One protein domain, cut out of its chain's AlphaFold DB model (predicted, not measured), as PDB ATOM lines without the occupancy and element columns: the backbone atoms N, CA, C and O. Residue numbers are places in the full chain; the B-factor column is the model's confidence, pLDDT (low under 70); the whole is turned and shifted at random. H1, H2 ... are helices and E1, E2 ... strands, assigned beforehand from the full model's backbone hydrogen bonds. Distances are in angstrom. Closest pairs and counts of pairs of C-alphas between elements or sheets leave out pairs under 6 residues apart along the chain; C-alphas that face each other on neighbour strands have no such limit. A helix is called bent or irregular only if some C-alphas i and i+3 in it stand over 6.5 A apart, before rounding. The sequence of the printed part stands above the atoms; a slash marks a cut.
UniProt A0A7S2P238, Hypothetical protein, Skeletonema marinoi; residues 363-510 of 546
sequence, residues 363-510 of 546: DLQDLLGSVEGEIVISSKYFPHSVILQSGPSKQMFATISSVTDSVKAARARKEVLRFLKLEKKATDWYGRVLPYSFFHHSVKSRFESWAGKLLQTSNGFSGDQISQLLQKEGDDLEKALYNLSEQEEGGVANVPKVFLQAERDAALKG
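What this domain is: This is residues 363 to 510 of the 546 residues of the protein "Hypothetical protein" of Skeletonema marinoi (UniProt A0A7S2P238). Three long helices, H3, H4 and H5, make an up-and-down bundle, each running against the one before it; H3 and H5 lie side by side, and H4 is more loosely joined to them. H2 crosses the bundle near one end, with short H1 and the small hairpin E1 E2 beside it, while H6 crosses H4 near the other end, next to a second small hairpin, E3 E4. The printed part has 148 residues with six named helices and four named strands, in the order H1 E1 E2 H2 H3 H4 H5 E3 E4 H6; both two-stranded sheets are antiparallel, and the class is mostly helix. The whole is compact, with a radius of gyration of the C-alphas of 15.7 A and spans of 48 by 33 by 28 A.

Where its parts are: Find C-alpha 364 at (87.374, 102.931, 170.379), where H1, residues 364 to 368, begins. Strands E1, residues 370 to 372, and E2, residues 375 to 377, follow. Next comes H2, residues 391 to 401, 15.3 A long. From C-alpha 406 at (80.582, 113.327, 177.488), H3 runs 35.8 A over residues 406 to 430. H4, residues 433 to 456, is 33.6 A long, and H5, residues 463 to 482, is 28.0 A. Look then for E3, residues 487 to 489, E4, residues 494 to 496, and H6, residues 497 to 508, 16.4 A long, ending at C-alpha 508 at (120.344, 114.078, 156.880).

How they stand to each other: In the bundle, H3 and H5 touch at a shallow tilt of 29 degrees, the same way; their closest C-alphas, of Phe 419 and Gly 474, are 5.2 A apart. H3 and H4, a helical hairpin, only just touch, with 3 pairs of C-alphas within 8 A, the closest those of Thr 427 and Pro 435 at 6.5 A. H4 and H5 are close but not clearly touching, with the C-alphas of Trp 450 and Ile 466 closest at 7.1 A. H4 has a kink of 28 degrees near residue 440 and is only just irregular: C-alphas 434 and 437 are 6.9 A apart. H2 touches H4 at a steep tilt of 65 degrees, with the C-alphas of Met 396 and Ala 451 closest at 5.2 A. H1 touches H2, with the C-alphas of Leu 368 and Lys 394 closest at 6.1 A. H6 is about perpendicular to H4, at 86 degrees, and touches its residues 434 to 442 alone; the C-alphas of Phe 438 and Ala 502 are closest at 5.0 A. In the hairpin E1 and E2, N 377 and O 370 are within hydrogen-bond range at 3.1 A; in the hairpin E3 and E4, N 488 and O 495 are at 2.8 A. In H1, H2, H3, H5 and H6 every O i to N i+4 pair is within hydrogen-bond range; in H4, 15 of 20 are.

The domain as a whole: The two C-alphas farthest apart, of Ser 458 and Val 492, are 50.2 A apart. The printed part has no cut. Look along residues 378 to 390 for the long link, E2 to H2. The mean pLDDT of the printed part is 91.4, and it is under 70 at residue 374 and residues 457 to 460.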
ATOM      1  N   ASP A 363      83.086 101.742 168.357       94.00
ATOM      2  CA  ASP A 363      83.926 101.480 169.518       94.00
ATOM      3  C   ASP A 363      85.334 102.060 169.316       94.00
ATOM      4  O   ASP A 363      85.821 102.215 168.187       94.00
ATOM      5  N   LEU A 364      86.004 102.405 170.422       91.94
ATOM      6  CA  LEU A 364      87.374 102.931 170.379       91.94
ATOM      7  C   LEU A 364      88.352 101.913 169.785       91.94
ATOM      8  O   LEU A 364      89.304 102.310 169.120       91.94
ATOM      9  N   GLN A 365      88.093 100.619 169.979       93.00
ATOM     10  CA  GLN A 365      88.900  99.542 169.414       93.00
ATOM     11  C   GLN A 365      88.782  99.474 167.886       93.00
ATOM     12  O   GLN A 365      89.796  99.339 167.211       93.00
ATOM     13  N   ASP A 366      87.587  99.658 167.325       94.06
ATOM     14  CA  ASP A 366      87.403  99.741 165.869       94.06
ATOM     15  C   ASP A 366      88.051 101.007 165.292       94.06
ATOM     16  O   ASP A 366      88.628 100.990 164.199       94.06
ATOM     17  N   LEU A 367      87.973 102.113 166.039       94.19
ATOM     18  CA  LEU A 367      88.500 103.410 165.627       94.19
ATOM     19  C   LEU A 367      90.031 103.465 165.652       94.19
ATOM     20  O   LEU A 367      90.642 103.916 164.683       94.19
ATOM     21  N   LEU A 368      90.650 103.034 166.748       94.56
ATOM     22  CA  LEU A 368      92.086 103.182 166.994       94.56
ATOM     23  C   LEU A 368      92.863 101.886 166.743       94.56
ATOM     24  O   LEU A 368      94.071 101.940 166.521       94.56
ATOM     25  N   GLY A 369      92.190 100.737 166.743       92.12
ATOM     26  CA  GLY A 369      92.806  99.420 166.877       92.12
ATOM     27  C   GLY A 369      93.005  99.030 168.347       92.12
ATOM     28  O   GLY A 369      92.735  99.808 169.260       92.12
ATOM     29  N   SER A 370      93.528  97.826 168.574       86.69
ATOM     30  CA  SER A 370      93.917  97.341 169.906       86.69
ATOM     31  C   SER A 370      95.423  97.105 169.983       86.69
ATOM     32  O   SER A 370      96.097  96.925 168.962       86.69
ATOM     33  N   VAL A 371      95.945  97.119 171.205       75.06
ATOM     34  CA  VAL A 371      97.265  96.586 171.551       75.06
ATOM     35  C   VAL A 371      97.009  95.559 172.644       75.06
ATOM     36  O   VAL A 371      97.006  95.890 173.827       75.06
ATOM     37  N   GLU A 372      96.691  94.332 172.239       73.62
ATOM     38  CA  GLU A 372      96.414  93.239 173.168       73.62
ATOM     39  C   GLU A 372      97.585  92.255 173.114       73.62
ATOM     40  O   GLU A 372      97.703  91.425 172.212       73.62
ATOM     41  N   GLY A 373      98.518  92.420 174.054       70.62
ATOM     42  CA  GLY A 373      99.764  91.654 174.087       70.62
ATOM     43  C   GLY A 373     100.674  91.960 172.893       70.62
ATOM     44  O   GLY A 373     100.977  93.118 172.613       70.62
ATOM     45  N   GLU A 374     101.127  90.909 172.208       67.19
ATOM     46  CA  GLU A 374     102.030  90.995 171.048       67.19
ATOM     47  C   GLU A 374     101.278  91.247 169.722       67.19
ATOM     48  O   GLU A 374     101.883  91.608 168.713       67.19
ATOM     49  N   ILE A 375      99.943  91.110 169.714       71.00
ATOM     50  CA  ILE A 375      99.119  91.261 168.510       71.00
ATOM     51  C   ILE A 375      98.635  92.711 168.396       71.00
ATOM     52  O   ILE A 375      97.753  93.174 169.123       71.00
ATOM     53  N   VAL A 376      99.199  93.441 167.433       76.31
ATOM     54  CA  VAL A 376      98.765  94.802 167.098       76.31
ATOM     55  C   VAL A 376      97.591  94.724 166.126       76.31
ATOM     56  O   VAL A 376      97.773  94.525 164.928       76.31
ATOM     57  N   ILE A 377      96.375  94.922 166.637       82.38
ATOM     58  CA  ILE A 377      95.180  95.025 165.793       82.38
ATOM     59  C   ILE A 377      95.158  96.427 165.170       82.38
ATOM     60  O   ILE A 377      95.225  97.444 165.875       82.38
ATOM     61  N   SER A 378      95.105  96.492 163.839       89.94
ATOM     62  CA  SER A 378      94.994  97.746 163.090       89.94
ATOM     63  C   SER A 378      93.595  98.347 163.217       89.94
ATOM     64  O   SER A 378      92.612  97.628 163.372       89.94
ATOM     65  N   SER A 379      93.494  99.672 163.106       93.44
ATOM     66  CA  SER A 379      92.200 100.353 163.003       93.44
ATOM     67  C   SER A 379      91.413  99.854 161.787       93.44
ATOM     68  O   SER A 379      91.976  99.705 160.701       93.44
ATOM     69  N   LYS A 380      90.099  99.659 161.953       94.50
ATOM     70  CA  LYS A 380      89.179  99.309 160.859       94.50
ATOM     71  C   LYS A 380      89.071 100.443 159.835       94.50
ATOM     72  O   LYS A 380      88.961 100.194 158.637       94.50
ATOM     73  N   TYR A 381      89.097 101.691 160.305       94.44
ATOM     74  CA  TYR A 381      88.884 102.879 159.469       94.44
ATOM     75  C   TYR A 381      90.191 103.491 158.945       94.44
ATOM     76  O   TYR A 381      90.193 104.119 157.882       94.44
ATOM     77  N   PHE A 382      91.299 103.282 159.663       95.81
ATOM     78  CA  PHE A 382      92.622 103.835 159.356       95.81
ATOM     79  C   PHE A 382      93.723 102.757 159.421       95.81
ATOM     80  O   PHE A 382      94.667 102.889 160.205       95.81
ATOM     81  N   PRO A 383      93.642 101.686 158.606       92.50
ATOM     82  CA  PRO A 383      94.572 100.553 158.688       92.50
ATOM     83  C   PRO A 383      96.031 100.928 158.390       92.50
ATOM     84  O   PRO A 383      96.947 100.260 158.862       92.50
ATOM     85  N   HIS A 384      96.250 102.012 157.643       91.75
ATOM     86  CA  HIS A 384      97.573 102.486 157.226       91.75
ATOM     87  C   HIS A 384      98.026 103.762 157.948       91.75
ATOM     88  O   HIS A 384      98.964 104.408 157.497       91.75
ATOM     89  N   SER A 385      97.366 104.157 159.044       95.06
ATOM     90  CA  SER A 385      97.824 105.308 159.832       95.06
ATOM     91  C   SER A 385      99.164 104.983 160.490       95.06
ATOM     92  O   SER A 385      99.253 104.069 161.311       95.06
ATOM     93  N   VAL A 386     100.189 105.761 160.155       93.88
ATOM     94  CA  VAL A 386     101.535 105.697 160.733       93.88
ATOM     95  C   VAL A 386     101.477 106.040 162.219       93.88
ATOM     96  O   VAL A 386     102.167 105.429 163.037       93.88
ATOM     97  N   ILE A 387     100.611 106.986 162.589       95.19
ATOM     98  CA  ILE A 387     100.422 107.388 163.982       95.19
ATOM     99  C   ILE A 387      99.822 106.252 164.812       95.19
ATOM    100  O   ILE A 387     100.316 105.963 165.904       95.19
ATOM    101  N   LEU A 388      98.808 105.552 164.296       94.94
ATOM    102  CA  LEU A 388      98.179 104.435 165.010       94.94
ATOM    103  C   LEU A 388      99.047 103.168 165.055       94.94
ATOM    104  O   LEU A 388      98.743 102.250 165.816       94.94
ATOM    105  N   GLN A 389     100.155 103.094 164.314       91.94
ATOM    106  CA  GLN A 389     101.138 102.024 164.521       91.94
ATOM    107  C   GLN A 389     101.853 102.152 165.877       91.94
ATOM    108  O   GLN A 389     102.348 101.158 166.406       91.94
ATOM    109  N   SER A 390     101.901 103.357 166.458       91.75
ATOM    110  CA  SER A 390     102.497 103.610 167.771       91.75
ATOM    111  C   SER A 390     101.507 103.286 168.897       91.75
ATOM    112  O   SER A 390     100.479 103.948 169.057       91.75
ATOM    113  N   GLY A 391     101.834 102.283 169.719       91.94
ATOM    114  CA  GLY A 391     101.066 101.930 170.921       91.94
ATOM    115  C   GLY A 391     100.846 103.110 171.882       91.94
ATOM    116  O   GLY A 391      99.700 103.352 172.265       91.94
ATOM    117  N   PRO A 392     101.882 103.908 172.213       93.12
ATOM    118  CA  PRO A 392     101.709 105.116 173.023       93.12
ATOM    119  C   PRO A 392     100.731 106.131 172.415       93.12
ATOM    120  O   PRO A 392      99.922 106.711 173.137       93.12
ATOM    121  N   SER A 393     100.751 106.313 171.090       94.06
ATOM    122  CA  SER A 393      99.821 107.227 170.406       94.06
ATOM    123  C   SER A 393      98.376 106.721 170.477       94.06
ATOM    124  O   SER A 393      97.471 107.492 170.800       94.06
ATOM    125  N   LYS A 394      98.158 105.412 170.268       93.94
ATOM    126  CA  LYS A 394      96.851 104.760 170.469       93.94
ATOM    127  C   LYS A 394      96.335 104.958 171.894       93.94
ATOM    128  O   LYS A 394      95.185 105.347 172.081       93.94
ATOM    129  N   GLN A 395      97.187 104.728 172.893       91.44
ATOM    130  CA  GLN A 395      96.818 104.877 174.300       91.44
ATOM    131  C   GLN A 395      96.462 106.328 174.636       91.44
ATOM    132  O   GLN A 395      95.434 106.569 175.268       91.44
ATOM    133  N   MET A 396      97.248 107.295 174.157       93.12
ATOM    134  CA  MET A 396      96.957 108.721 174.315       93.12
ATOM    135  C   MET A 396      95.589 109.083 173.724       93.12
ATOM    136  O   MET A 396      94.775 109.708 174.404       93.12
ATOM    137  N   PHE A 397      95.306 108.657 172.488       95.06
ATOM    138  CA  PHE A 397      94.015 108.894 171.839       95.06
ATOM    139  C   PHE A 397      92.848 108.231 172.567       95.06
ATOM    140  O   PHE A 397      91.788 108.848 172.701       95.06
ATOM    141  N   ALA A 398      93.042 107.018 173.086       93.06
ATOM    142  CA  ALA A 398      92.044 106.347 173.904       93.06
ATOM    143  C   ALA A 398      91.768 107.140 175.189       93.06
ATOM    144  O   ALA A 398      90.610 107.420 175.485       93.06
ATOM    145  N   THR A 399      92.813 107.585 175.900       91.44
ATOM    146  CA  THR A 399      92.673 108.335 177.161       91.44
ATOM    147  C   THR A 399      91.965 109.678 176.976       91.44
ATOM    148  O   THR A 399      91.090 110.017 177.772       91.44
ATOM    149  N   ILE A 400      92.286 110.447 175.928       91.50
ATOM    150  CA  ILE A 400      91.591 111.726 175.678       91.50
ATOM    151  C   ILE A 400      90.152 111.525 175.194       91.50
ATOM    152  O   ILE A 400      89.302 112.380 175.426       91.50
ATOM    153  N   SER A 401      89.863 110.393 174.548       90.56
ATOM    154  CA  SER A 401      88.514 110.067 174.077       90.56
ATOM    155  C   SER A 401      87.642 109.435 175.167       90.56
ATOM    156  O   SER A 401      86.423 109.425 175.027       90.56
ATOM    157  N   SER A 402      88.237 108.937 176.257       87.31
ATOM    158  CA  SER A 402      87.545 108.302 177.389       87.31
ATOM    159  C   SER A 402      87.326 109.241 178.585       87.31
ATOM    160  O   SER A 402      87.180 108.780 179.717       87.31
ATOM    161  N   VAL A 403      87.351 110.561 178.373       86.25
ATOM    162  CA  VAL A 403      87.106 111.551 179.434       86.25
ATOM    163  C   VAL A 403      85.666 111.416 179.954       86.25
ATOM    164  O   VAL A 403      84.732 111.211 179.185       86.25
ATOM    165  N   THR A 404      85.470 111.538 181.269       84.44
ATOM    166  CA  THR A 404      84.161 111.338 181.928       84.44
ATOM    167  C   THR A 404      83.088 112.339 181.494       84.44
ATOM    168  O   THR A 404      81.897 112.031 181.514       84.44
ATOM    169  N   ASP A 405      83.495 113.543 181.101       90.19
ATOM    170  CA  ASP A 405      82.613 114.544 180.514       90.19
ATOM    171  C   ASP A 405      82.300 114.177 179.057       90.19
ATOM    172  O   ASP A 405      83.152 114.296 178.174       90.19
ATOM    173  N   SER A 406      81.054 113.768 178.805       88.25
ATOM    174  CA  SER A 406      80.582 113.327 177.488       88.25
ATOM    175  C   SER A 406      80.772 114.374 176.389       88.25
ATOM    176  O   SER A 406      81.023 114.017 175.239       88.25
ATOM    177  N   VAL A 407      80.665 115.668 176.712       91.44
ATOM    178  CA  VAL A 407      80.819 116.748 175.724       91.44
ATOM    179  C   VAL A 407      82.289 116.902 175.347       91.44
ATOM    180  O   VAL A 407      82.626 117.015 174.166       91.44
ATOM    181  N   LYS A 408      83.180 116.858 176.342       90.69
ATOM    182  CA  LYS A 408      84.630 116.909 176.113       90.69
ATOM    183  C   LYS A 408      85.132 115.667 175.390       90.69
ATOM    184  O   LYS A 408      85.897 115.809 174.443       90.69
ATOM    185  N   ALA A 409      84.653 114.485 175.771       90.12
ATOM    186  CA  ALA A 409      84.970 113.230 175.097       90.12
ATOM    187  C   ALA A 409      84.559 113.263 173.620       90.12
ATOM    188  O   ALA A 409      85.365 112.944 172.749       90.12
ATOM    189  N   ALA A 410      83.343 113.733 173.312       91.81
ATOM    190  CA  ALA A 410      82.883 113.884 171.932       91.81
ATOM    191  C   ALA A 410      83.744 114.880 171.135       91.81
ATOM    192  O   ALA A 410      84.072 114.620 169.975       91.81
ATOM    193  N   ARG A 411      84.153 115.999 171.751       93.25
ATOM    194  CA  ARG A 411      85.058 116.975 171.124       93.25
ATOM    195  C   ARG A 411      86.446 116.384 170.873       93.25
ATOM    196  O   ARG A 411      86.937 116.485 169.755       93.25
ATOM    197  N   ALA A 412      87.055 115.749 171.871       92.62
ATOM    198  CA  ALA A 412      88.367 115.120 171.740       92.62
ATOM    199  C   ALA A 412      88.347 114.026 170.664       92.62
ATOM    200  O   ALA A 412      89.210 113.998 169.788       92.62
ATOM    201  N   ARG A 413      87.300 113.194 170.654       94.44
ATOM    202  CA  ARG A 413      87.080 112.178 169.621       94.44
ATOM    203  C   ARG A 413      86.960 112.792 168.225       94.44
ATOM    204  O   ARG A 413      87.535 112.260 167.277       94.44
ATOM    205  N   LYS A 414      86.250 113.917 168.092       95.31
ATOM    206  CA  LYS A 414      86.151 114.657 166.827       95.31
ATOM    207  C   LYS A 414      87.519 115.156 166.357       95.31
ATOM    208  O   LYS A 414      87.812 115.033 165.172       95.31
ATOM    209  N   GLU A 415      88.362 115.663 167.257       95.88
ATOM    210  CA  GLU A 415      89.722 116.102 166.909       95.88
ATOM    211  C   GLU A 415      90.631 114.936 166.500       95.88
ATOM    212  O   GLU A 415      91.336 115.042 165.499       95.88
ATOM    213  N   VAL A 416      90.559 113.795 167.195       96.38
ATOM    214  CA  VAL A 416      91.271 112.566 166.794       96.38
ATOM    215  C   VAL A 416      90.853 112.137 165.391       96.38
ATOM    216  O   VAL A 416      91.700 111.919 164.526       96.38
ATOM    217  N   LEU A 417      89.547 112.075 165.130       96.50
ATOM    218  CA  LEU A 417      89.023 111.729 163.811       96.50
ATOM    219  C   LEU A 417      89.426 112.734 162.736       96.50
ATOM    220  O   LEU A 417      89.756 112.326 161.622       96.50
ATOM    221  N   ARG A 418      89.413 114.035 163.047       97.06
ATOM    222  CA  ARG A 418      89.866 115.082 162.127       97.06
ATOM    223  C   ARG A 418      91.329 114.868 161.757       97.06
ATOM    224  O   ARG A 418      91.642 114.825 160.570       97.06
ATOM    225  N   PHE A 419      92.194 114.662 162.747       97.81
ATOM    226  CA  PHE A 419      93.619 114.445 162.523       97.81
ATOM    227  C   PHE A 419      93.888 113.196 161.668       97.81
ATOM    228  O   PHE A 419      94.588 113.274 160.662       97.81
ATOM    229  N   LEU A 420      93.266 112.061 161.999       97.50
ATOM    230  CA  LEU A 420      93.425 110.811 161.242       97.50
ATOM    231  C   LEU A 420      92.885 110.917 159.805       97.50
ATOM    232  O   LEU A 420      93.454 110.343 158.876       97.50
ATOM    233  N   LYS A 421      91.808 111.683 159.586       97.31
ATOM    234  CA  LYS A 421      91.317 111.999 158.233       97.31
ATOM    235  C   LYS A 421      92.320 112.849 157.450       97.31
ATOM    236  O   LYS A 421      92.465 112.614 156.254       97.31
ATOM    237  N   LEU A 422      92.992 113.810 158.087       98.12
ATOM    238  CA  LEU A 422      94.032 114.624 157.444       98.12
ATOM    239  C   LEU A 422      95.260 113.783 157.086       98.12
ATOM    240  O   LEU A 422      95.759 113.911 155.972       98.12
ATOM    241  N   GLU A 423      95.695 112.881 157.970       97.69
ATOM    242  CA  GLU A 423      96.757 111.913 157.671       97.69
ATOM    243  C   GLU A 423      96.387 111.047 156.462       97.69
ATOM    244  O   GLU A 423      97.128 111.011 155.480       97.69
ATOM    245  N   LYS A 424      95.199 110.428 156.483       96.81
ATOM    246  CA  LYS A 424      94.703 109.629 155.355       96.81
ATOM    247  C   LYS A 424      94.652 110.443 154.062       96.81
ATOM    248  O   LYS A 424      95.064 109.967 153.010       96.81
ATOM    249  N   LYS A 425      94.171 111.685 154.129       97.00
ATOM    250  CA  LYS A 425      94.093 112.560 152.959       97.00
ATOM    251  C   LYS A 425      95.476 112.903 152.411       97.00
ATOM    252  O   LYS A 425      95.661 112.890 151.201       97.00
ATOM    253  N   ALA A 426      96.439 113.173 153.290       96.69
ATOM    254  CA  ALA A 426      97.821 113.399 152.894       96.69
ATOM    255  C   ALA A 426      98.386 112.176 152.158       96.69
ATOM    256  O   ALA A 426      98.994 112.336 151.103       96.69
ATOM    257  N   THR A 427      98.128 110.963 152.656       95.12
ATOM    258  CA  THR A 427      98.577 109.736 151.981       95.12
ATOM    259  C   THR A 427      97.841 109.457 150.671       95.12
ATOM    260  O   THR A 427      98.455 108.971 149.727       95.12
ATOM    261  N   ASP A 428      96.548 109.785 150.580       94.81
ATOM    262  CA  ASP A 428      95.756 109.605 149.356       94.81
ATOM    263  C   ASP A 428      96.203 110.581 148.250       94.81
ATOM    264  O   ASP A 428      96.170 110.242 147.069       94.81
ATOM    265  N   TRP A 429      96.623 111.794 148.619       94.69
ATOM    266  CA  TRP A 429      97.037 112.841 147.678       94.69
ATOM    267  C   TRP A 429      98.496 112.746 147.243       94.69
ATOM    268  O   TRP A 429      98.794 112.951 146.069       94.69
ATOM    269  N   TYR A 430      99.400 112.450 148.176       93.06
ATOM    270  CA  TYR A 430     100.848 112.501 147.943       93.06
ATOM    271  C   TYR A 430     101.505 111.116 147.952       93.06
ATOM    272  O   TYR A 430     102.731 110.999 147.957       93.06
ATOM    273  N   GLY A 431     100.695 110.057 147.973       92.81
ATOM    274  CA  GLY A 431     101.162 108.692 148.163       92.81
ATOM    275  C   GLY A 431     101.654 108.442 149.590       92.81
ATOM    276  O   GLY A 431     101.623 109.308 150.464       92.81
ATOM    277  N   ARG A 432     102.122 107.219 149.847       91.06
ATOM    278  CA  ARG A 432     102.578 106.817 151.190       91.06
ATOM    279  C   ARG A 432     103.990 107.289 151.513       91.06
ATOM    280  O   ARG A 432     104.281 107.534 152.673       91.06
ATOM    281  N   VAL A 433     104.851 107.421 150.504       91.19
ATOM    282  CA  VAL A 433     106.284 107.690 150.690       91.19
ATOM    283  C   VAL A 433     106.530 109.115 151.183       91.19
ATOM    284  O   VAL A 433     107.197 109.314 152.192       91.19
ATOM    285  N   LEU A 434     105.953 110.113 150.515       92.56
ATOM    286  CA  LEU A 434     106.288 111.514 150.769       92.56
ATOM    287  C   LEU A 434     105.858 112.001 152.170       92.56
ATOM    288  O   LEU A 434     106.681 112.583 152.882       92.56
ATOM    289  N   PRO A 435     104.630 111.724 152.652       95.81
ATOM    290  CA  PRO A 435     104.228 112.122 154.000       95.81
ATOM    291  C   PRO A 435     104.840 111.245 155.103       95.81
ATOM    292  O   PRO A 435     104.775 111.622 156.276       95.81
ATOM    293  N   TYR A 436     105.427 110.086 154.766       95.44
ATOM    294  CA  TYR A 436     105.921 109.114 155.748       95.44
ATOM    295  C   TYR A 436     106.910 109.740 156.724       95.44
ATOM    296  O   TYR A 436     106.719 109.643 157.934       95.44
ATOM    297  N   SER A 437     107.935 110.433 156.221       95.50
ATOM    298  CA  SER A 437     108.973 111.030 157.071       95.50
ATOM    299  C   SER A 437     108.391 112.048 158.056       95.50
ATOM    300  O   SER A 437     108.791 112.100 159.223       95.50
ATOM    301  N   PHE A 438     107.394 112.822 157.619       97.38
ATOM    302  CA  PHE A 438     106.688 113.772 158.471       97.38
ATOM    303  C   PHE A 438     105.900 113.062 159.578       97.38
ATOM    304  O   PHE A 438     106.106 113.352 160.761       97.38
ATOM    305  N   PHE A 439     105.048 112.094 159.233       97.38
ATOM    306  CA  PHE A 439     104.234 111.403 160.235       97.38
ATOM    307  C   PHE A 439     105.069 110.512 161.157       97.38
ATOM    308  O   PHE A 439     104.888 110.553 162.373       97.38
ATOM    309  N   HIS A 440     106.016 109.753 160.607       95.69
ATOM    310  CA  HIS A 440     106.803 108.777 161.350       95.69
ATOM    311  C   HIS A 440     107.868 109.422 162.243       95.69
ATOM    312  O   HIS A 440     108.047 108.992 163.382       95.69
ATOM    313  N   HIS A 441     108.580 110.443 161.758       94.75
ATOM    314  CA  HIS A 441     109.719 111.003 162.499       94.75
ATOM    315  C   HIS A 441     109.385 112.302 163.224       94.75
ATOM    316  O   HIS A 441     109.956 112.563 164.280       94.75
ATOM    317  N   SER A 442     108.453 113.107 162.703       95.06
ATOM    318  CA  SER A 442     108.100 114.394 163.320       95.06
ATOM    319  C   SER A 442     106.869 114.286 164.215       95.06
ATOM    320  O   SER A 442     106.962 114.529 165.419       95.06
ATOM    321  N   VAL A 443     105.719 113.907 163.655       96.31
ATOM    322  CA  VAL A 443     104.440 113.900 164.388       96.31
ATOM    323  C   VAL A 443     104.411 112.800 165.446       96.31
ATOM    324  O   VAL A 443     104.137 113.079 166.612       96.31
ATOM    325  N   LYS A 444     104.745 111.559 165.075       94.75
ATOM    326  CA  LYS A 444     104.756 110.414 165.997       94.75
ATOM    327  C   LYS A 444     105.647 110.670 167.211       94.75
ATOM    328  O   LYS A 444     105.209 110.444 168.332       94.75
ATOM    329  N   SER A 445     106.843 111.232 167.018       93.81
ATOM    330  CA  SER A 445     107.739 111.580 168.130       93.81
ATOM    331  C   SER A 445     107.117 112.616 169.083       93.81
ATOM    332  O   SER A 445     107.204 112.469 170.306       93.81
ATOM    333  N   ARG A 446     106.419 113.636 168.552       94.88
ATOM    334  CA  ARG A 446     105.667 114.600 169.379       94.88
ATOM    335  C   ARG A 446     104.560 113.909 170.174       94.88
ATOM    336  O   ARG A 446     104.437 114.160 171.372       94.88
ATOM    337  N   PHE A 447     103.795 113.026 169.537       95.50
ATOM    338  CA  PHE A 447     102.672 112.336 170.179       95.50
ATOM    339  C   PHE A 447     103.147 111.359 171.253       95.50
ATOM    340  O   PHE A 447     102.577 111.325 172.339       95.50
ATOM    341  N   GLU A 448     104.240 110.638 171.013       94.12
ATOM    342  CA  GLU A 448     104.872 109.779 172.018       94.12
ATOM    343  C   GLU A 448     105.377 110.593 173.218       94.12
ATOM    344  O   GLU A 448     105.200 110.181 174.366       94.12
ATOM    345  N   SER A 449     105.917 111.796 172.989       94.19
ATOM    346  CA  SER A 449     106.285 112.715 174.076       94.19
ATOM    347  C   SER A 449     105.066 113.174 174.886       94.19
ATOM    348  O   SER A 449     105.126 113.235 176.117       94.19
ATOM    349  N   TRP A 450     103.947 113.486 174.228       94.19
ATOM    350  CA  TRP A 450     102.705 113.872 174.909       94.19
ATOM    351  C   TRP A 450     102.098 112.708 175.693       94.19
ATOM    352  O   TRP A 450     101.683 112.907 176.834       94.19
ATOM    353  N   ALA A 451     102.121 111.497 175.131       92.06
ATOM    354  CA  ALA A 451     101.702 110.273 175.804       92.06
ATOM    355  C   ALA A 451     102.549 110.005 177.058       92.06
ATOM    356  O   ALA A 451     102.011 109.735 178.130       92.06
ATOM    357  N   GLY A 452     103.874 110.164 176.959       91.19
ATOM    358  CA  GLY A 452     104.780 110.047 178.102       91.19
ATOM    359  C   GLY A 452     104.464 111.057 179.207       91.19
ATOM    360  O   GLY A 452     104.399 110.682 180.377       91.19
ATOM    361  N   LYS A 453     104.189 112.320 178.849       91.00
ATOM    362  CA  LYS A 453     103.776 113.357 179.813       91.00
ATOM    363  C   LYS A 453     102.454 113.012 180.489       91.00
ATOM    364  O   LYS A 453     102.360 113.150 181.704       91.00
ATOM    365  N   LEU A 454     101.478 112.515 179.729       87.88
ATOM    366  CA  LEU A 454     100.176 112.092 180.251       87.88
ATOM    367  C   LEU A 454     100.306 110.989 181.309       87.88
ATOM    368  O   LEU A 454      99.618 111.036 182.323       87.88
ATOM    369  N   LEU A 455     101.199 110.023 181.084       83.81
ATOM    370  CA  LEU A 455     101.427 108.903 182.002       83.81
ATOM    371  C   LEU A 455     102.268 109.291 183.228       83.81
ATOM    372  O   LEU A 455     102.070 108.737 184.305       83.81
ATOM    373  N   GLN A 456     103.220 110.215 183.073       83.62
ATOM    374  CA  GLN A 456     104.161 110.579 184.139       83.62
ATOM    375  C   GLN A 456     103.601 111.598 185.132       83.62
ATOM    376  O   GLN A 456     104.038 111.638 186.283       83.62
ATOM    377  N   THR A 457     102.669 112.460 184.723       67.19
ATOM    378  CA  THR A 457     102.216 113.534 185.609       67.19
ATOM    379  C   THR A 457     101.112 113.074 186.552       67.19
ATOM    380  O   THR A 457      99.951 112.987 186.168       67.19
ATOM    381  N   SER A 458     101.448 112.947 187.836       59.56
ATOM    382  CA  SER A 458     100.487 113.075 188.943       59.56
ATOM    383  C   SER A 458      99.924 114.507 189.082       59.56
ATOM    384  O   SER A 458      98.921 114.712 189.756       59.56
ATOM    385  N   ASN A 459     100.545 115.491 188.412       51.66
ATOM    386  CA  ASN A 459     100.336 116.935 188.587       51.66
ATOM    387  C   ASN A 459      99.755 117.664 187.351       51.66
ATOM    388  O   ASN A 459     100.249 118.716 186.952       51.66
ATOM    389  N   GLY A 460      98.673 117.154 186.756       62.16
ATOM    390  CA  GLY A 460      97.751 118.019 186.000       62.16
ATOM    391  C   GLY A 460      98.015 118.253 184.506       62.16
ATOM    392  O   GLY A 460      97.422 119.185 183.961       62.16
ATOM    393  N   PHE A 461      98.818 117.426 183.817       78.62
ATOM    394  CA  PHE A 461      98.750 117.382 182.349       78.62
ATOM    395  C   PHE A 461      97.433 116.707 181.953       78.62
ATOM    396  O   PHE A 461      97.274 115.493 182.075       78.62
ATOM    397  N   SER A 462      96.437 117.516 181.596       84.00
ATOM    398  CA  SER A 462      95.065 117.041 181.414       84.00
ATOM    399  C   SER A 462      94.801 116.604 179.974       84.00
ATOM    400  O   SER A 462      95.404 117.111 179.025       84.00
ATOM    401  N   GLY A 463      93.827 115.706 179.790       85.69
ATOM    402  CA  GLY A 463      93.347 115.337 178.454       85.69
ATOM    403  C   GLY A 463      92.884 116.545 177.627       85.69
ATOM    404  O   GLY A 463      93.057 116.552 176.412       85.69
ATOM    405  N   ASP A 464      92.403 117.611 178.282       88.00
ATOM    406  CA  ASP A 464      92.029 118.871 177.628       88.00
ATOM    407  C   ASP A 464      93.241 119.570 176.987       88.00
ATOM    408  O   ASP A 464      93.140 120.075 175.869       88.00
ATOM    409  N   GLN A 465      94.400 119.575 177.659       90.19
ATOM    410  CA  GLN A 465      95.631 120.151 177.105       90.19
ATOM    411  C   GLN A 465      96.110 119.361 175.888       90.19
ATOM    412  O   GLN A 465      96.488 119.955 174.880       90.19
ATOM    413  N   ILE A 466      96.036 118.029 175.939       91.44
ATOM    414  CA  ILE A 466      96.376 117.182 174.789       91.44
ATOM    415  C   ILE A 466      95.397 117.408 173.643       91.44
ATOM    416  O   ILE A 466      95.830 117.539 172.504       91.44
ATOM    417  N   SER A 467      94.097 117.519 173.923       92.56
ATOM    418  CA  SER A 467      93.106 117.820 172.889       92.56
ATOM    419  C   SER A 467      93.375 119.167 172.212       92.56
ATOM    420  O   SER A 467      93.166 119.274 171.008       92.56
ATOM    421  N   GLN A 468      93.856 120.181 172.942       93.88
ATOM    422  CA  GLN A 468      94.255 121.470 172.360       93.88
ATOM    423  C   GLN A 468      95.530 121.361 171.516       93.88
ATOM    424  O   GLN A 468      95.601 121.951 170.440       93.88
ATOM    425  N   LEU A 469      96.528 120.600 171.977       95.25
ATOM    426  CA  LEU A 469      97.750 120.343 171.208       95.25
ATOM    427  C   LEU A 469      97.449 119.568 169.921       95.25
ATOM    428  O   LEU A 469      97.972 119.918 168.867       95.25
ATOM    429  N   LEU A 470      96.564 118.573 169.994       95.94
ATOM    430  CA  LEU A 470      96.085 117.818 168.842       95.94
ATOM    431  C   LEU A 470      95.296 118.703 167.874       95.94
ATOM    432  O   LEU A 470      95.504 118.609 166.670       95.94
ATOM    433  N   GLN A 471      94.430 119.580 168.392       96.56
ATOM    434  CA  GLN A 471      93.708 120.549 167.570       96.56
ATOM    435  C   GLN A 471      94.693 121.443 166.809       96.56
ATOM    436  O   GLN A 471      94.571 121.578 165.597       96.56
ATOM    437  N   LYS A 472      95.700 121.991 167.498       97.62
ATOM    438  CA  LYS A 472      96.733 122.827 166.879       97.62
ATOM    439  C   LYS A 472      97.522 122.068 165.809       97.62
ATOM    440  O   LYS A 472      97.711 122.583 164.717       97.62
ATOM    441  N   GLU A 473      97.960 120.848 166.106       97.25
ATOM    442  CA  GLU A 473      98.683 120.013 165.141       97.25
ATOM    443  C   GLU A 473      97.812 119.684 163.916       97.25
ATOM    444  O   GLU A 473      98.294 119.684 162.785       97.25
ATOM    445  N   GLY A 474      96.513 119.450 164.130       97.44
ATOM    446  CA  GLY A 474      95.533 119.297 163.059       97.44
ATOM    447  C   GLY A 474      95.378 120.561 162.218       97.44
ATOM    448  O   GLY A 474      95.390 120.464 160.996       97.44
ATOM    449  N   ASP A 475      95.289 121.734 162.849       98.19
ATOM    450  CA  ASP A 475      95.188 123.031 162.166       98.19
ATOM    451  C   ASP A 475      96.448 123.324 161.333       98.19
ATOM    452  O   ASP A 475      96.345 123.765 160.189       98.19
ATOM    453  N   ASP A 476      97.635 123.038 161.876       97.81
ATOM    454  CA  ASP A 476      98.917 123.225 161.190       97.81
ATOM    455  C   ASP A 476      99.036 122.288 159.971       97.81
ATOM    456  O   ASP A 476      99.438 122.721 158.886       97.81
ATOM    457  N   LEU A 477      98.628 121.020 160.114       97.81
ATOM    458  CA  LEU A 477      98.595 120.058 159.010       97.81
ATOM    459  C   LEU A 477      97.555 120.439 157.950       97.81
ATOM    460  O   LEU A 477      97.839 120.386 156.755       97.81
ATOM    461  N   GLU A 478      96.357 120.844 158.366       97.69
ATOM    462  CA  GLU A 478      95.297 121.316 157.474       97.69
ATOM    463  C   GLU A 478      95.773 122.537 156.677       97.69
ATOM    464  O   GLU A 478      95.690 122.553 155.446       97.69
ATOM    465  N   LYS A 479      96.380 123.518 157.350       97.88
ATOM    466  CA  LYS A 479      96.978 124.684 156.698       97.88
ATOM    467  C   LYS A 479      98.032 124.268 155.672       97.88
ATOM    468  O   LYS A 479      97.996 124.765 154.550       97.88
ATOM    469  N   ALA A 480      98.925 123.341 156.016       97.12
ATOM    470  CA  ALA A 480      99.947 122.852 155.094       97.12
ATOM    471  C   ALA A 480      99.353 122.130 153.866       97.12
ATOM    472  O   ALA A 480      99.875 122.254 152.758       97.12
ATOM    473  N   LEU A 481      98.249 121.398 154.045       96.50
ATOM    474  CA  LEU A 481      97.599 120.628 152.983       96.50
ATOM    475  C   LEU A 481      96.769 121.478 152.017       96.50
ATOM    476  O   LEU A 481      96.714 121.137 150.838       96.50
ATOM    477  N   TYR A 482      96.115 122.543 152.487       96.31
ATOM    478  CA  TYR A 482      95.173 123.316 151.664       96.31
ATOM    479  C   TYR A 482      95.662 124.712 151.279       96.31
ATOM    480  O   TYR A 482      95.161 125.276 150.306       96.31
ATOM    481  N   ASN A 483      96.609 125.298 152.015       96.56
ATOM    482  CA  ASN A 483      97.099 126.632 151.700       96.56
ATOM    483  C   ASN A 483      98.265 126.568 150.707       96.56
ATOM    484  O   ASN A 483      99.352 126.103 151.044       96.56
ATOM    485  N   LEU A 484      98.057 127.120 149.510       92.81
ATOM    486  CA  LEU A 484      99.064 127.175 148.447       92.81
ATOM    487  C   LEU A 484     100.366 127.864 148.887       92.81
ATOM    488  O   LEU A 484     101.434 127.485 148.417       92.81
ATOM    489  N   SER A 485     100.322 128.826 149.819       94.56
ATOM    490  CA  SER A 485     101.546 129.487 150.310       94.56
ATOM    491  C   SER A 485     102.447 128.560 151.134       94.56
ATOM    492  O   SER A 485     103.644 128.819 151.279       94.56
ATOM    493  N   GLU A 486     101.875 127.500 151.708       94.88
ATOM    494  CA  GLU A 486     102.588 126.472 152.479       94.88
ATOM    495  C   GLU A 486     103.065 125.311 151.594       94.88
ATOM    496  O   GLU A 486     103.672 124.363 152.094       94.88
ATOM    497  N   GLN A 487     102.827 125.391 150.284       94.62
ATOM    498  CA  GLN A 487     103.258 124.396 149.313       94.62
ATOM    499  C   GLN A 487     104.428 124.917 148.471       94.62
ATOM    500  O   GLN A 487     104.649 126.122 148.336       94.62
ATOM    501  N   GLU A 488     105.219 123.988 147.960       93.62
ATOM    502  CA  GLU A 488     106.368 124.212 147.085       93.62
ATOM    503  C   GLU A 488     106.231 123.298 145.862       93.62
ATOM    504  O   GLU A 488     105.619 122.232 145.946       93.62
ATOM    505  N   GLU A 489     106.760 123.718 144.715       88.50
ATOM    506  CA  GLU A 489     106.687 122.948 143.472       88.50
ATOM    507  C   GLU A 489     107.510 121.654 143.614       88.50
ATOM    508  O   GLU A 489     108.739 121.670 143.614       88.50
ATOM    509  N   GLY A 490     106.824 120.520 143.782       74.44
ATOM    510  CA  GLY A 490     107.419 119.198 144.002       74.44
ATOM    511  C   GLY A 490     107.548 118.370 142.722       74.44
ATOM    512  O   GLY A 490     107.495 117.142 142.774       74.44
ATOM    513  N   GLY A 491     107.655 119.023 141.561       79.25
ATOM    514  CA  GLY A 491     107.635 118.383 140.246       79.25
ATOM    515  C   GLY A 491     106.227 118.337 139.649       79.25
ATOM    516  O   GLY A 491     105.767 119.322 139.090       79.25
ATOM    517  N   VAL A 492     105.541 117.190 139.737       74.25
ATOM    518  CA  VAL A 492     104.226 116.980 139.080       74.25
ATOM    519  C   VAL A 492     103.082 117.710 139.799       74.25
ATOM    520  O   VAL A 492     102.053 118.003 139.193       74.25
ATOM    521  N   ALA A 493     103.251 118.012 141.086       85.81
ATOM    522  CA  ALA A 493     102.262 118.711 141.895       85.81
ATOM    523  C   ALA A 493     102.934 119.606 142.943       85.81
ATOM    524  O   ALA A 493     104.096 119.409 143.308       85.81
ATOM    525  N   ASN A 494     102.173 120.570 143.457       92.75
ATOM    526  CA  ASN A 494     102.564 121.336 144.633       92.75
ATOM    527  C   ASN A 494     102.511 120.434 145.869       92.75
ATOM    528  O   ASN A 494     101.522 119.737 146.087       92.75
ATOM    529  N   VAL A 495     103.571 120.446 146.671       95.00
ATOM    530  CA  VAL A 495     103.747 119.584 147.845       95.00
ATOM    531  C   VAL A 495     103.871 120.449 149.099       95.00
ATOM    532  O   VAL A 495     104.581 121.455 149.073       95.00
ATOM    533  N   PRO A 496     103.251 120.073 150.231       97.12
ATOM    534  CA  PRO A 496     103.437 120.765 151.500       97.12
ATOM    535  C   PRO A 496     104.913 120.841 151.913       97.12
ATOM    536  O   PRO A 496     105.591 119.819 152.042       97.12
ATOM    537  N   LYS A 497     105.398 122.052 152.212       97.00
ATOM    538  CA  LYS A 497     106.792 122.312 152.626       97.00
ATOM    539  C   LYS A 497     107.221 121.464 153.820       97.00
ATOM    540  O   LYS A 497     108.371 121.043 153.905       97.00
ATOM    541  N   VAL A 498     106.287 121.185 154.731       97.31
ATOM    542  CA  VAL A 498     106.520 120.351 155.919       97.31
ATOM    543  C   VAL A 498     106.891 118.906 155.575       97.31
ATOM    544  O   VAL A 498     107.666 118.301 156.313       97.31
ATOM    545  N   PHE A 499     106.397 118.356 154.459       96.88
ATOM    546  CA  PHE A 499     106.745 117.000 154.019       96.88
ATOM    547  C   PHE A 499     108.156 116.965 153.442       96.88
ATOM    548  O   PHE A 499     108.975 116.171 153.895       96.88
ATOM    549  N   LEU A 500     108.471 117.899 152.538       95.31
ATOM    550  CA  LEU A 500     109.812 118.029 151.959       95.31
ATOM    551  C   LEU A 500     110.867 118.292 153.036       95.31
ATOM    552  O   LEU A 500     111.941 117.696 153.022       95.31
ATOM    553  N   GLN A 501     110.560 119.160 154.003       96.06
ATOM    554  CA  GLN A 501     111.472 119.434 155.107       96.06
ATOM    555  C   GLN A 501     111.702 118.191 155.971       96.06
ATOM    556  O   GLN A 501     112.849 117.880 156.284       96.06
ATOM    557  N   ALA A 502     110.643 117.454 156.317       96.25
ATOM    558  CA  ALA A 502     110.776 116.237 157.108       96.25
ATOM    559  C   ALA A 502     111.559 115.138 156.373       96.25
ATOM    560  O   ALA A 502     112.319 114.410 157.008       96.25
ATOM    561  N   GLU A 503     111.405 115.024 155.053       94.44
ATOM    562  CA  GLU A 503     112.187 114.103 154.227       94.44
ATOM    563  C   GLU A 503     113.673 114.484 154.203       94.44
ATOM    564  O   GLU A 503     114.526 113.632 154.456       94.44
ATOM    565  N   ARG A 504     113.996 115.770 153.992       95.12
ATOM    566  CA  ARG A 504     115.380 116.273 154.078       95.12
ATOM    567  C   ARG A 504     115.984 115.999 155.454       95.12
ATOM    568  O   ARG A 504     117.101 115.493 155.542       95.12
ATOM    569  N   ASP A 505     115.248 116.291 156.523       95.94
ATOM    570  CA  ASP A 505     115.703 116.076 157.898       95.94
ATOM    571  C   ASP A 505     115.920 114.588 158.208       95.94
ATOM    572  O   ASP A 505     116.865 114.238 158.920       95.94
ATOM    573  N   ALA A 506     115.067 113.705 157.681       94.50
ATOM    574  CA  ALA A 506     115.223 112.261 157.810       94.50
ATOM    575  C   ALA A 506     116.461 111.766 157.050       94.50
ATOM    576  O   ALA A 506     117.282 111.054 157.630       94.50
ATOM    577  N   ALA A 507     116.650 112.211 155.805       94.00
ATOM    578  CA  ALA A 507     117.809 111.863 154.986       94.00
ATOM    579  C   ALA A 507     119.129 112.322 155.628       94.00
ATOM    580  O   ALA A 507     120.076 111.542 155.714       94.00
ATOM    581  N   LEU A 508     119.175 113.547 156.165       95.50
ATOM    582  CA  LEU A 508     120.344 114.078 156.880       95.50
ATOM    583  C   LEU A 508     120.699 113.260 158.129       95.50
ATOM    584  O   LEU A 508     121.871 113.164 158.490       95.50
ATOM    585  N   LYS A 509     119.701 112.664 158.787       95.19
ATOM    586  CA  LYS A 509     119.887 111.801 159.963       95.19
ATOM    587  C   LYS A 509     120.112 110.327 159.606       95.19
ATOM    588  O   LYS A 509     120.269 109.519 160.517       95.19
ATOM    589  N   GLY A 510     120.096 109.963 158.321       93.12
ATOM    590  CA  GLY A 510     120.156 108.568 157.876       93.12
ATOM    591  C   GLY A 510     118.942 107.737 158.307       93.12
ATOM    592  O   GLY A 510     119.048 106.521 158.452       93.12
TER     593      GLY A 510